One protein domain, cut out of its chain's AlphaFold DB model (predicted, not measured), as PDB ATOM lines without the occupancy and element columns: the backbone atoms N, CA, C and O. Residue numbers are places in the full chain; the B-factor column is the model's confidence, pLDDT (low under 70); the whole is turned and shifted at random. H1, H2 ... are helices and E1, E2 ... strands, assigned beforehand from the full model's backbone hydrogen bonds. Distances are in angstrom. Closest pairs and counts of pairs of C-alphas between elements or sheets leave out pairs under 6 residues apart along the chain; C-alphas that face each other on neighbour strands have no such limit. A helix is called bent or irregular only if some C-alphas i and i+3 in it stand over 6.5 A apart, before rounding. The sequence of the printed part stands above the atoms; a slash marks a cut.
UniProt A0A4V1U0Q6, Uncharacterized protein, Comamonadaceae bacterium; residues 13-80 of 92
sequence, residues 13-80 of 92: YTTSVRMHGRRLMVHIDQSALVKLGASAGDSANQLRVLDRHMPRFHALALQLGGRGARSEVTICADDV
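AT A GLANCE: This is residues 13 to 80 of the 92 residues of an uncharacterized protein of Comamonadaceae bacterium (UniProt A0A4V1U0Q6). Hairpin E1-E2, with short E3 beside E2, makes a narrow sheet; H2b, one arm of bent helix H2, crosses one face in two layers, and H2a and H1 pack together near one end. The printed part has 68 residues, with E1, E2, H1, H2, E3 along the chain, class mixed; the sheet E1-E2-E3 is mixed. It is compact, radius of gyration of the C-alphas 11.9 A, spanning 35 by 20 by 15 A.

HOW THE PARTS SIT: E1, residues 13 to 19, and E2, 22 to 29, are antiparallel; N 15 and O 26, 2.8 A, are within hydrogen-bond range. H1, residues 30 to 35, only grazes the sheet. H2, residues 43 to 65, assigned as one helix by its hydrogen bonds, is bent: C-alphas 52 and 55 are 7.9 A apart, and arms H2a, 43 to 52, and H2b, 55 to 65, are about perpendicular, 80 degrees. H1 and H2a touch, closest C-alphas Leu 33 and Gln 46, 6.4 A, at a steep tilt of 64 degrees. H2b is on the sheet, height 7.8 A, across the strands. E3, residues 72 to 75, is parallel to E2; N 27 and O 73 are 2.8 A apart. E2, H1, H2 and E3 form a strand-helix-strand unit, parallel strands joined through helices, with a left-handed crossover. In H1, H2a and H2b every O i to N i+4 pair is within hydrogen-bond range.

IN THESE COORDINATES: E1 is 19.5 A long from C-alpha 13 (-44.393, 19.397, 15.982), E2 22.2 A, H2b 15.0 A; E3 ends at C-alpha 75 (-50.312, 19.420, 7.915).

THE WHOLE: The C-alphas farthest apart, His 20 and Gly 41, are 35.9 A apart. The printed part has no cut and no long link; residues 67 to 69 are under pLDDT 70.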
ATOM      1  N   TYR A  13     -44.541  18.167  15.219       93.88
ATOM      2  CA  TYR A  13     -44.393  19.397  15.982       93.88
ATOM      3  C   TYR A  13     -45.712  20.143  16.061       93.88
ATOM      4  O   TYR A  13     -46.482  20.171  15.105       93.88
ATOM      5  N   THR A  14     -45.946  20.791  17.196       94.56
ATOM      6  CA  THR A  14     -47.143  21.601  17.405       94.56
ATOM      7  C   THR A  14     -46.757  23.068  17.480       94.56
ATOM      8  O   THR A  14     -45.897  23.464  18.267       94.56
ATOM      9  N   THR A  15     -47.427  23.890  16.685       94.88
ATOM     10  CA  THR A  15     -47.368  25.350  16.751       94.88
ATOM     11  C   THR A  15     -48.787  25.910  16.790       94.88
ATOM     12  O   THR A  15     -49.772  25.173  16.853       94.88
ATOM     13  N   SER A  16     -48.929  27.228  16.825       93.94
ATOM     14  CA  SER A  16     -50.244  27.849  16.749       93.94
ATOM     15  C   SER A  16     -50.183  29.211  16.092       93.94
ATOM     16  O   SER A  16     -49.249  29.971  16.341       93.94
ATOM     17  N   VAL A  17     -51.227  29.542  15.341       92.12
ATOM     18  CA  VAL A  17     -51.430  30.863  14.740       92.12
ATOM     19  C   VAL A  17     -52.677  31.515  15.329       92.12
ATOM     20  O   VAL A  17     -53.615  30.835  15.750       92.12
ATOM     21  N   ARG A  18     -52.696  32.847  15.406       88.50
ATOM     22  CA  ARG A  18     -53.888  33.604  15.814       88.50
ATOM     23  C   ARG A  18     -54.612  34.116  14.573       88.50
ATOM     24  O   ARG A  18     -54.006  34.785  13.746       88.50
ATOM     25  N   MET A  19     -55.910  33.844  14.483       82.38
ATOM     26  CA  MET A  19     -56.788  34.281  13.399       82.38
ATOM     27  C   MET A  19     -58.070  34.871  13.997       82.38
ATOM     28  O   MET A  19     -58.765  34.196  14.750       82.38
ATOM     29  N   HIS A  20     -58.377  36.139  13.698       80.94
ATOM     30  CA  HIS A  20     -59.587  36.837  14.176       80.94
ATOM     31  C   HIS A  20     -59.861  36.682  15.689       80.94
ATOM     32  O   HIS A  20     -60.987  36.431  16.114       80.94
ATOM     33  N   GLY A  21     -58.814  36.773  16.518       81.62
ATOM     34  CA  GLY A  21     -58.917  36.621  17.977       81.62
ATOM     35  C   GLY A  21     -59.048  35.176  18.477       81.62
ATOM     36  O   GLY A  21     -59.062  34.952  19.684       81.62
ATOM     37  N   ARG A  22     -59.086  34.184  17.581       85.12
ATOM     38  CA  ARG A  22     -59.081  32.753  17.910       85.12
ATOM     39  C   ARG A  22     -57.697  32.152  17.683       85.12
ATOM     40  O   ARG A  22     -56.949  32.588  16.809       85.12
ATOM     41  N   ARG A  23     -57.347  31.151  18.489       90.75
ATOM     42  CA  ARG A  23     -56.115  30.370  18.331       90.75
ATOM     43  C   ARG A  23     -56.419  29.142  17.478       90.75
ATOM     44  O   ARG A  23     -57.308  28.377  17.832       90.75
ATOM     45  N   LEU A  24     -55.673  28.969  16.394       91.94
ATOM     46  CA  LEU A  24     -55.655  27.757  15.585       91.94
ATOM     47  C   LEU A  24     -54.417  26.948  15.975       91.94
ATOM     48  O   LEU A  24     -53.291  27.439  15.856       91.94
ATOM     49  N   MET A  25     -54.633  25.736  16.476       94.25
ATOM     50  CA  MET A  25     -53.572  24.767  16.740       94.25
ATOM     51  C   MET A  25     -53.129  24.137  15.420       94.25
ATOM     52  O   MET A  25     -53.961  23.782  14.590       94.25
ATOM     53  N   VAL A  26     -51.821  24.045  15.209       94.62
ATOM     54  CA  VAL A  26     -51.233  23.545  13.966       94.62
ATOM     55  C   VAL A  26     -50.308  22.391  14.306       94.62
ATOM     56  O   VAL A  26     -49.309  22.577  15.000       94.62
ATOM     57  N   HIS A  27     -50.643  21.216  13.802       95.38
ATOM     58  CA  HIS A  27     -49.890  19.983  13.957       95.38
ATOM     59  C   HIS A  27     -49.140  19.733  12.655       95.38
ATOM     60  O   HIS A  27     -49.748  19.565  11.607       95.38
ATOM     61  N   ILE A  28     -47.817  19.761  12.694       95.69
ATOM     62  CA  ILE A  28     -46.957  19.519  11.538       95.69
ATOM     63  C   ILE A  28     -46.410  18.108  11.675       95.69
ATOM     64  O   ILE A  28     -45.560  17.852  12.531       95.69
ATOM     65  N   ASP A  29     -46.935  17.195  10.868       94.50
ATOM     66  CA  ASP A  29     -46.532  15.796  10.891       94.50
ATOM     67  C   ASP A  29     -45.064  15.638  10.464       94.50
ATOM     68  O   ASP A  29     -44.550  16.383   9.622       94.50
ATOM     69  N   GLN A  30     -44.373  14.648  11.026       94.00
ATOM     70  CA  GLN A  30     -42.986  14.355  10.675       94.00
ATOM     71  C   GLN A  30     -42.812  14.122   9.165       94.00
ATOM     72  O   GLN A  30     -41.789  14.521   8.606       94.00
ATOM     73  N   SER A  31     -43.797  13.526   8.483       93.81
ATOM     74  CA  SER A  31     -43.753  13.301   7.032       93.81
ATOM     75  C   SER A  31     -43.636  14.602   6.231       93.81
ATOM     76  O   SER A  31     -42.911  14.640   5.235       93.81
ATOM     77  N   ALA A  32     -44.267  15.689   6.688       94.88
ATOM     78  CA  ALA A  32     -44.167  17.004   6.059       94.88
ATOM     79  C   ALA A  32     -42.735  17.553   6.138       94.88
ATOM     80  O   ALA A  32     -42.211  18.080   5.159       94.88
ATOM     81  N   LEU A  33     -42.066  17.375   7.283       94.62
ATOM     82  CA  LEU A  33     -40.674  17.792   7.458       94.62
ATOM     83  C   LEU A  33     -39.715  16.923   6.644       94.62
ATOM     84  O   LEU A  33     -38.795  17.450   6.023       94.62
ATOM     85  N   VAL A  34     -39.947  15.609   6.595       93.81
ATOM     86  CA  VAL A  34     -39.147  14.683   5.780       93.81
ATOM     87  C   VAL A  34     -39.243  15.038   4.295       93.81
ATOM     88  O   VAL A  34     -38.220  15.081   3.615       93.81
ATOM     89  N   LYS A  35     -40.437  15.392   3.797       93.12
ATOM     90  CA  LYS A  35     -40.619  15.889   2.421       93.12
ATOM     91  C   LYS A  35     -39.807  17.160   2.141       93.12
ATOM     92  O   LYS A  35     -39.333  17.352   1.026       93.12
ATOM     93  N   LEU A  36     -39.600  17.997   3.157       93.88
ATOM     94  CA  LEU A  36     -38.777  19.210   3.094       93.88
ATOM     95  C   LEU A  36     -37.283  18.956   3.362       93.88
ATOM     96  O   LEU A  36     -36.523  19.902   3.566       93.88
ATOM     97  N   GLY A  37     -36.847  17.695   3.334       92.69
ATOM     98  CA  GLY A  37     -35.444  17.315   3.469       92.69
ATOM     99  C   GLY A  37     -34.983  17.108   4.909       92.69
ATOM    100  O   GLY A  37     -33.778  17.014   5.141       92.69
ATOM    101  N   ALA A  38     -35.901  17.026   5.878       93.25
ATOM    102  CA  ALA A  38     -35.523  16.668   7.235       93.25
ATOM    103  C   ALA A  38     -35.173  15.175   7.348       93.25
ATOM    104  O   ALA A  38     -35.873  14.308   6.823       93.25
ATOM    105  N   SER A  39     -34.128  14.848   8.098       92.81
ATOM    106  CA  SER A  39     -33.785  13.466   8.417       92.81
ATOM    107  C   SER A  39     -34.756  12.894   9.453       92.81
ATOM    108  O   SER A  39     -35.016  13.479  10.511       92.81
ATOM    109  N   ALA A  40     -35.310  11.715   9.166       86.81
ATOM    110  CA  ALA A  40     -36.151  11.005  10.119       86.81
ATOM    111  C   ALA A  40     -35.313  10.578  11.338       86.81
ATOM    112  O   ALA A  40     -34.342   9.844  11.196       86.81
ATOM    113  N   GLY A  41     -35.687  11.045  12.532       86.56
ATOM    114  CA  GLY A  41     -34.991  10.723  13.785       86.56
ATOM    115  C   GLY A  41     -33.908  11.718  14.217       86.56
ATOM    116  O   GLY A  41     -33.423  11.603  15.337       86.56
ATOM    117  N   ASP A  42     -33.570  12.717  13.395       92.69
ATOM    118  CA  ASP A  42     -32.717  13.838  13.814       92.69
ATOM    119  C   ASP A  42     -33.587  15.047  14.182       92.69
ATOM    120  O   ASP A  42     -33.941  15.877  13.341       92.69
ATOM    121  N   SER A  43     -33.933  15.148  15.465       91.19
ATOM    122  CA  SER A  43     -34.770  16.233  15.986       91.19
ATOM    123  C   SER A  43     -34.158  17.621  15.777       91.19
ATOM    124  O   SER A  43     -34.899  18.595  15.638       91.19
ATOM    125  N   ALA A  44     -32.826  17.748  15.751       93.81
ATOM    126  CA  ALA A  44     -32.163  19.036  15.553       93.81
ATOM    127  C   ALA A  44     -32.269  19.483  14.091       93.81
ATOM    128  O   ALA A  44     -32.580  20.642  13.814       93.81
ATOM    129  N   ASN A  45     -32.063  18.562  13.150       94.31
ATOM    130  CA  ASN A  45     -32.286  18.816  11.732       94.31
ATOM    131  C   ASN A  45     -33.767  19.117  11.430       94.31
ATOM    132  O   ASN A  45     -34.058  20.088  10.732       94.31
ATOM    133  N   GLN A  46     -34.698  18.370  12.029       94.06
ATOM    134  CA  GLN A  46     -36.139  18.616  11.911       94.06
ATOM    135  C   GLN A  46     -36.547  19.999  12.426       94.06
ATOM    136  O   GLN A  46     -37.296  20.695  11.746       94.06
ATOM    137  N   LEU A  47     -36.018  20.437  13.574       94.50
ATOM    138  CA  LEU A  47     -36.265  21.783  14.099       94.50
ATOM    139  C   LEU A  47     -35.731  22.880  13.169       94.50
ATOM    140  O   LEU A  47     -36.408  23.885  12.987       94.50
ATOM    141  N   ARG A  48     -34.561  22.693  12.541       95.00
ATOM    142  CA  ARG A  48     -34.021  23.659  11.561       95.00
ATOM    143  C   ARG A  48     -34.897  23.766  10.314       95.00
ATOM    144  O   ARG A  48     -35.140  24.867   9.833       95.00
ATOM    145  N   VAL A  49     -35.369  22.633   9.793       94.69
ATOM    146  CA  VAL A  49     -36.290  22.603   8.645       94.69
ATOM    147  C   VAL A  49     -37.630  23.238   9.019       94.69
ATOM    148  O   VAL A  49     -38.155  24.056   8.265       94.69
ATOM    149  N   LEU A  50     -38.153  22.918  10.204       95.00
ATOM    150  CA  LEU A  50     -39.371  23.517  10.737       95.00
ATOM    151  C   LEU A  50     -39.246  25.040  10.852       95.00
ATOM    152  O   LEU A  50     -40.128  25.749  10.379       95.00
ATOM    153  N   ASP A  51     -38.161  25.540  11.444       95.00
ATOM    154  CA  ASP A  51     -37.906  26.971  11.624       95.00
ATOM    155  C   ASP A  51     -37.807  27.700  10.276       95.00
ATOM    156  O   ASP A  51     -38.552  28.650  10.024       95.00
ATOM    157  N   ARG A  52     -37.005  27.162   9.344       94.31
ATOM    158  CA  ARG A  52     -36.846  27.700   7.982       94.31
ATOM    159  C   ARG A  52     -38.178  27.842   7.241       94.31
ATOM    160  O   ARG A  52     -38.358  28.784   6.472       94.31
ATOM    161  N   HIS A  53     -39.104  26.903   7.441       95.19
ATOM    162  CA  HIS A  53     -40.380  26.853   6.723       95.19
ATOM    163  C   HIS A  53     -41.591  27.298   7.558       95.19
ATOM    164  O   HIS A  53     -42.715  27.263   7.050       95.19
ATOM    165  N   MET A  54     -41.393  27.775   8.792       94.81
ATOM    166  CA  MET A  54     -42.478  28.158   9.703       94.81
ATOM    167  C   MET A  54     -43.470  29.157   9.081       94.81
ATOM    168  O   MET A  54     -44.676  28.914   9.180       94.81
ATOM    169  N   PRO A  55     -43.040  30.218   8.360       94.31
ATOM    170  CA  PRO A  55     -43.981  31.148   7.732       94.31
ATOM    171  C   PRO A  55     -44.879  30.477   6.683       94.31
ATOM    172  O   PRO A  55     -46.066  30.790   6.589       94.31
ATOM    173  N   ARG A  56     -44.336  29.519   5.916       95.19
ATOM    174  CA  ARG A  56     -45.099  28.766   4.908       95.19
ATOM    175  C   ARG A  56     -46.094  27.815   5.570       95.19
ATOM    176  O   ARG A  56     -47.247  27.764   5.150       95.19
ATOM    177  N   PHE A  57     -45.693  27.137   6.647       95.50
ATOM    178  CA  PHE A  57     -46.607  26.311   7.441       95.50
ATOM    179  C   PHE A  57     -47.745  27.126   8.054       95.50
ATOM    180  O   PHE A  57     -48.892  26.690   8.029       95.50
ATOM    181  N   HIS A  58     -47.463  28.325   8.566       94.31
ATOM    182  CA  HIS A  58     -48.492  29.220   9.099       94.31
ATOM    183  C   HIS A  58     -49.458  29.698   8.016       94.31
ATOM    184  O   HIS A  58     -50.669  29.667   8.230       94.31
ATOM    185  N   ALA A  59     -48.953  30.084   6.842       92.94
ATOM    186  CA  ALA A  59     -49.796  30.463   5.711       92.94
ATOM    187  C   ALA A  59     -50.699  29.302   5.258       92.94
ATOM    188  O   ALA A  59     -51.905  29.489   5.096       92.94
ATOM    189  N   LEU A  60     -50.141  28.094   5.131       93.56
ATOM    190  CA  LEU A  60     -50.902  26.889   4.799       93.56
ATOM    191  C   LEU A  60     -51.953  26.574   5.874       93.56
ATOM    192  O   LEU A  60     -53.108  26.317   5.546       93.56
ATOM    193  N   ALA A  61     -51.596  26.670   7.157       92.81
ATOM    194  CA  ALA A  61     -52.531  26.471   8.260       92.81
ATOM    195  C   ALA A  61     -53.716  27.441   8.197       92.81
ATOM    196  O   ALA A  61     -54.850  27.031   8.425       92.81
ATOM    197  N   LEU A  62     -53.484  28.711   7.851       90.69
ATOM    198  CA  LEU A  62     -54.555  29.692   7.667       90.69
ATOM    199  C   LEU A  62     -55.437  29.366   6.454       90.69
ATOM    200  O   LEU A  62     -56.651  29.528   6.531       90.69
ATOM    201  N   GLN A  63     -54.863  28.871   5.355       89.94
ATOM    202  CA  GLN A  63     -55.632  28.452   4.176       89.94
ATOM    203  C   GLN A  63     -56.503  27.221   4.457       89.94
ATOM    204  O   GLN A  63     -57.667  27.177   4.053       89.94
ATOM    205  N   LEU A  64     -55.958  26.237   5.176       88.38
ATOM    206  CA  LEU A  64     -56.667  25.021   5.571       88.38
ATOM    207  C   LEU A  64     -57.705  25.299   6.674       88.38
ATOM    208  O   LEU A  64     -58.816  24.772   6.630       88.38
ATOM    209  N   GLY A  65     -57.365  26.152   7.643       83.44
ATOM    210  CA  GLY A  65     -58.220  26.533   8.769       83.44
ATOM    211  C   GLY A  65     -59.315  27.540   8.406       83.44
ATOM    212  O   GLY A  65     -60.407  27.479   8.961       83.44
ATOM    213  N   GLY A  66     -59.076  28.419   7.428       72.25
ATOM    214  CA  GLY A  66     -60.022  29.454   6.994       72.25
ATOM    215  C   GLY A  66     -61.284  28.927   6.305       72.25
ATOM    216  O   GLY A  66     -62.226  29.687   6.093       72.25
ATOM    217  N   ARG A  67     -61.341  27.630   5.977       66.81
ATOM    218  CA  ARG A  67     -62.508  26.984   5.350       66.81
ATOM    219  C   ARG A  67     -63.565  26.484   6.352       66.81
ATOM    220  O   ARG A  67     -64.531  25.854   5.931       66.81
ATOM    221  N   GLY A  68     -63.429  26.745   7.657       63.72
ATOM    222  CA  GLY A  68     -64.438  26.354   8.651       63.72
ATOM    223  C   GLY A  68     -64.149  26.817  10.083       63.72
ATOM    224  O   GLY A  68     -63.203  27.547  10.345       63.72
ATOM    225  N   ALA A  69     -64.962  26.368  11.044       66.56
ATOM    226  CA  ALA A  69     -64.807  26.680  12.471       66.56
ATOM    227  C   ALA A  69     -63.774  25.785  13.192       66.56
ATOM    228  O   ALA A  69     -63.922  25.502  14.381       66.56
ATOM    229  N   ARG A  70     -62.759  25.283  12.480       77.25
ATOM    230  CA  ARG A  70     -61.785  24.348  13.055       77.25
ATOM    231  C   ARG A  70     -60.831  25.090  13.991       77.25
ATOM    232  O   ARG A  70     -60.274  26.121  13.630       77.25
ATOM    233  N   SER A  71     -60.642  24.549  15.189       85.00
ATOM    234  CA  SER A  71     -59.656  25.017  16.172       85.00
ATOM    235  C   SER A  71     -58.291  24.349  16.011       85.00
ATOM    236  O   SER A  71     -57.334  24.751  16.671       85.00
ATOM    237  N   GLU A  72     -58.194  23.355  15.126       91.00
ATOM    238  CA  GLU A  72     -57.000  22.549  14.900       91.00
ATOM    239  C   GLU A  72     -56.869  22.154  13.423       91.00
ATOM    240  O   GLU A  72     -57.870  21.926  12.734       91.00
ATOM    241  N   VAL A  73     -55.630  22.082  12.941       92.25
ATOM    242  CA  VAL A  73     -55.277  21.569  11.618       92.25
ATOM    243  C   VAL A  73     -54.013  20.723  11.702       92.25
ATOM    244  O   VAL A  73     -53.057  21.106  12.375       92.25
ATOM    245  N   THR A  74     -54.000  19.612  10.972       93.88
ATOM    246  CA  THR A  74     -52.805  18.795  10.753       93.88
ATOM    247  C   THR A  74     -52.314  19.005   9.328       93.88
ATOM    248  O   THR A  74     -53.111  18.960   8.396       93.88
ATOM    249  N   ILE A  75     -51.020  19.267   9.182       94.62
ATOM    250  CA  ILE A  75     -50.312  19.420   7.915       94.62
ATOM    251  C   ILE A  75     -49.454  18.173   7.717       94.62
ATOM    252  O   ILE A  75     -48.534  17.917   8.501       94.62
ATOM    253  N   CYS A  76     -49.748  17.427   6.660       95.19
ATOM    254  CA  CYS A  76     -49.056  16.209   6.260       95.19
ATOM    255  C   CYS A  76     -48.207  16.445   5.000       95.19
ATOM    256  O   CYS A  76     -48.227  17.519   4.395       95.19
ATOM    257  N   ALA A  77     -47.451  15.427   4.578       94.06
ATOM    258  CA  ALA A  77     -46.642  15.495   3.360       94.06
ATOM    259  C   ALA A  77     -47.451  15.858   2.100       94.06
ATOM    260  O   ALA A  77     -46.928  16.552   1.227       94.06
ATOM    261  N   ASP A  78     -48.707  15.424   1.997       93.62
ATOM    262  CA  ASP A  78     -49.557  15.689   0.828       93.62
ATOM    263  C   ASP A  78     -49.979  17.163   0.714       93.62
ATOM    264  O   ASP A  78     -50.157  17.663  -0.394       93.62
ATOM    265  N   ASP A  79     -50.056  17.887   1.835       92.19
ATOM    266  CA  ASP A  79     -50.427  19.309   1.856       92.19
ATOM    267  C   ASP A  79     -49.265  20.234   1.442       92.19
ATOM    268  O   ASP A  79     -49.462  21.385   1.039       92.19
ATOM    269  N   VAL A  80     -48.028  19.745   1.558       92.25
ATOM    270  CA  VAL A  80     -46.808  20.506   1.265       92.25
ATOM    271  C   VAL A  80     -46.491  20.411  -0.225       92.25
ATOM    272  O   VAL A  80     -45.953  19.412  -0.692       92.25
TER     273      VAL A  80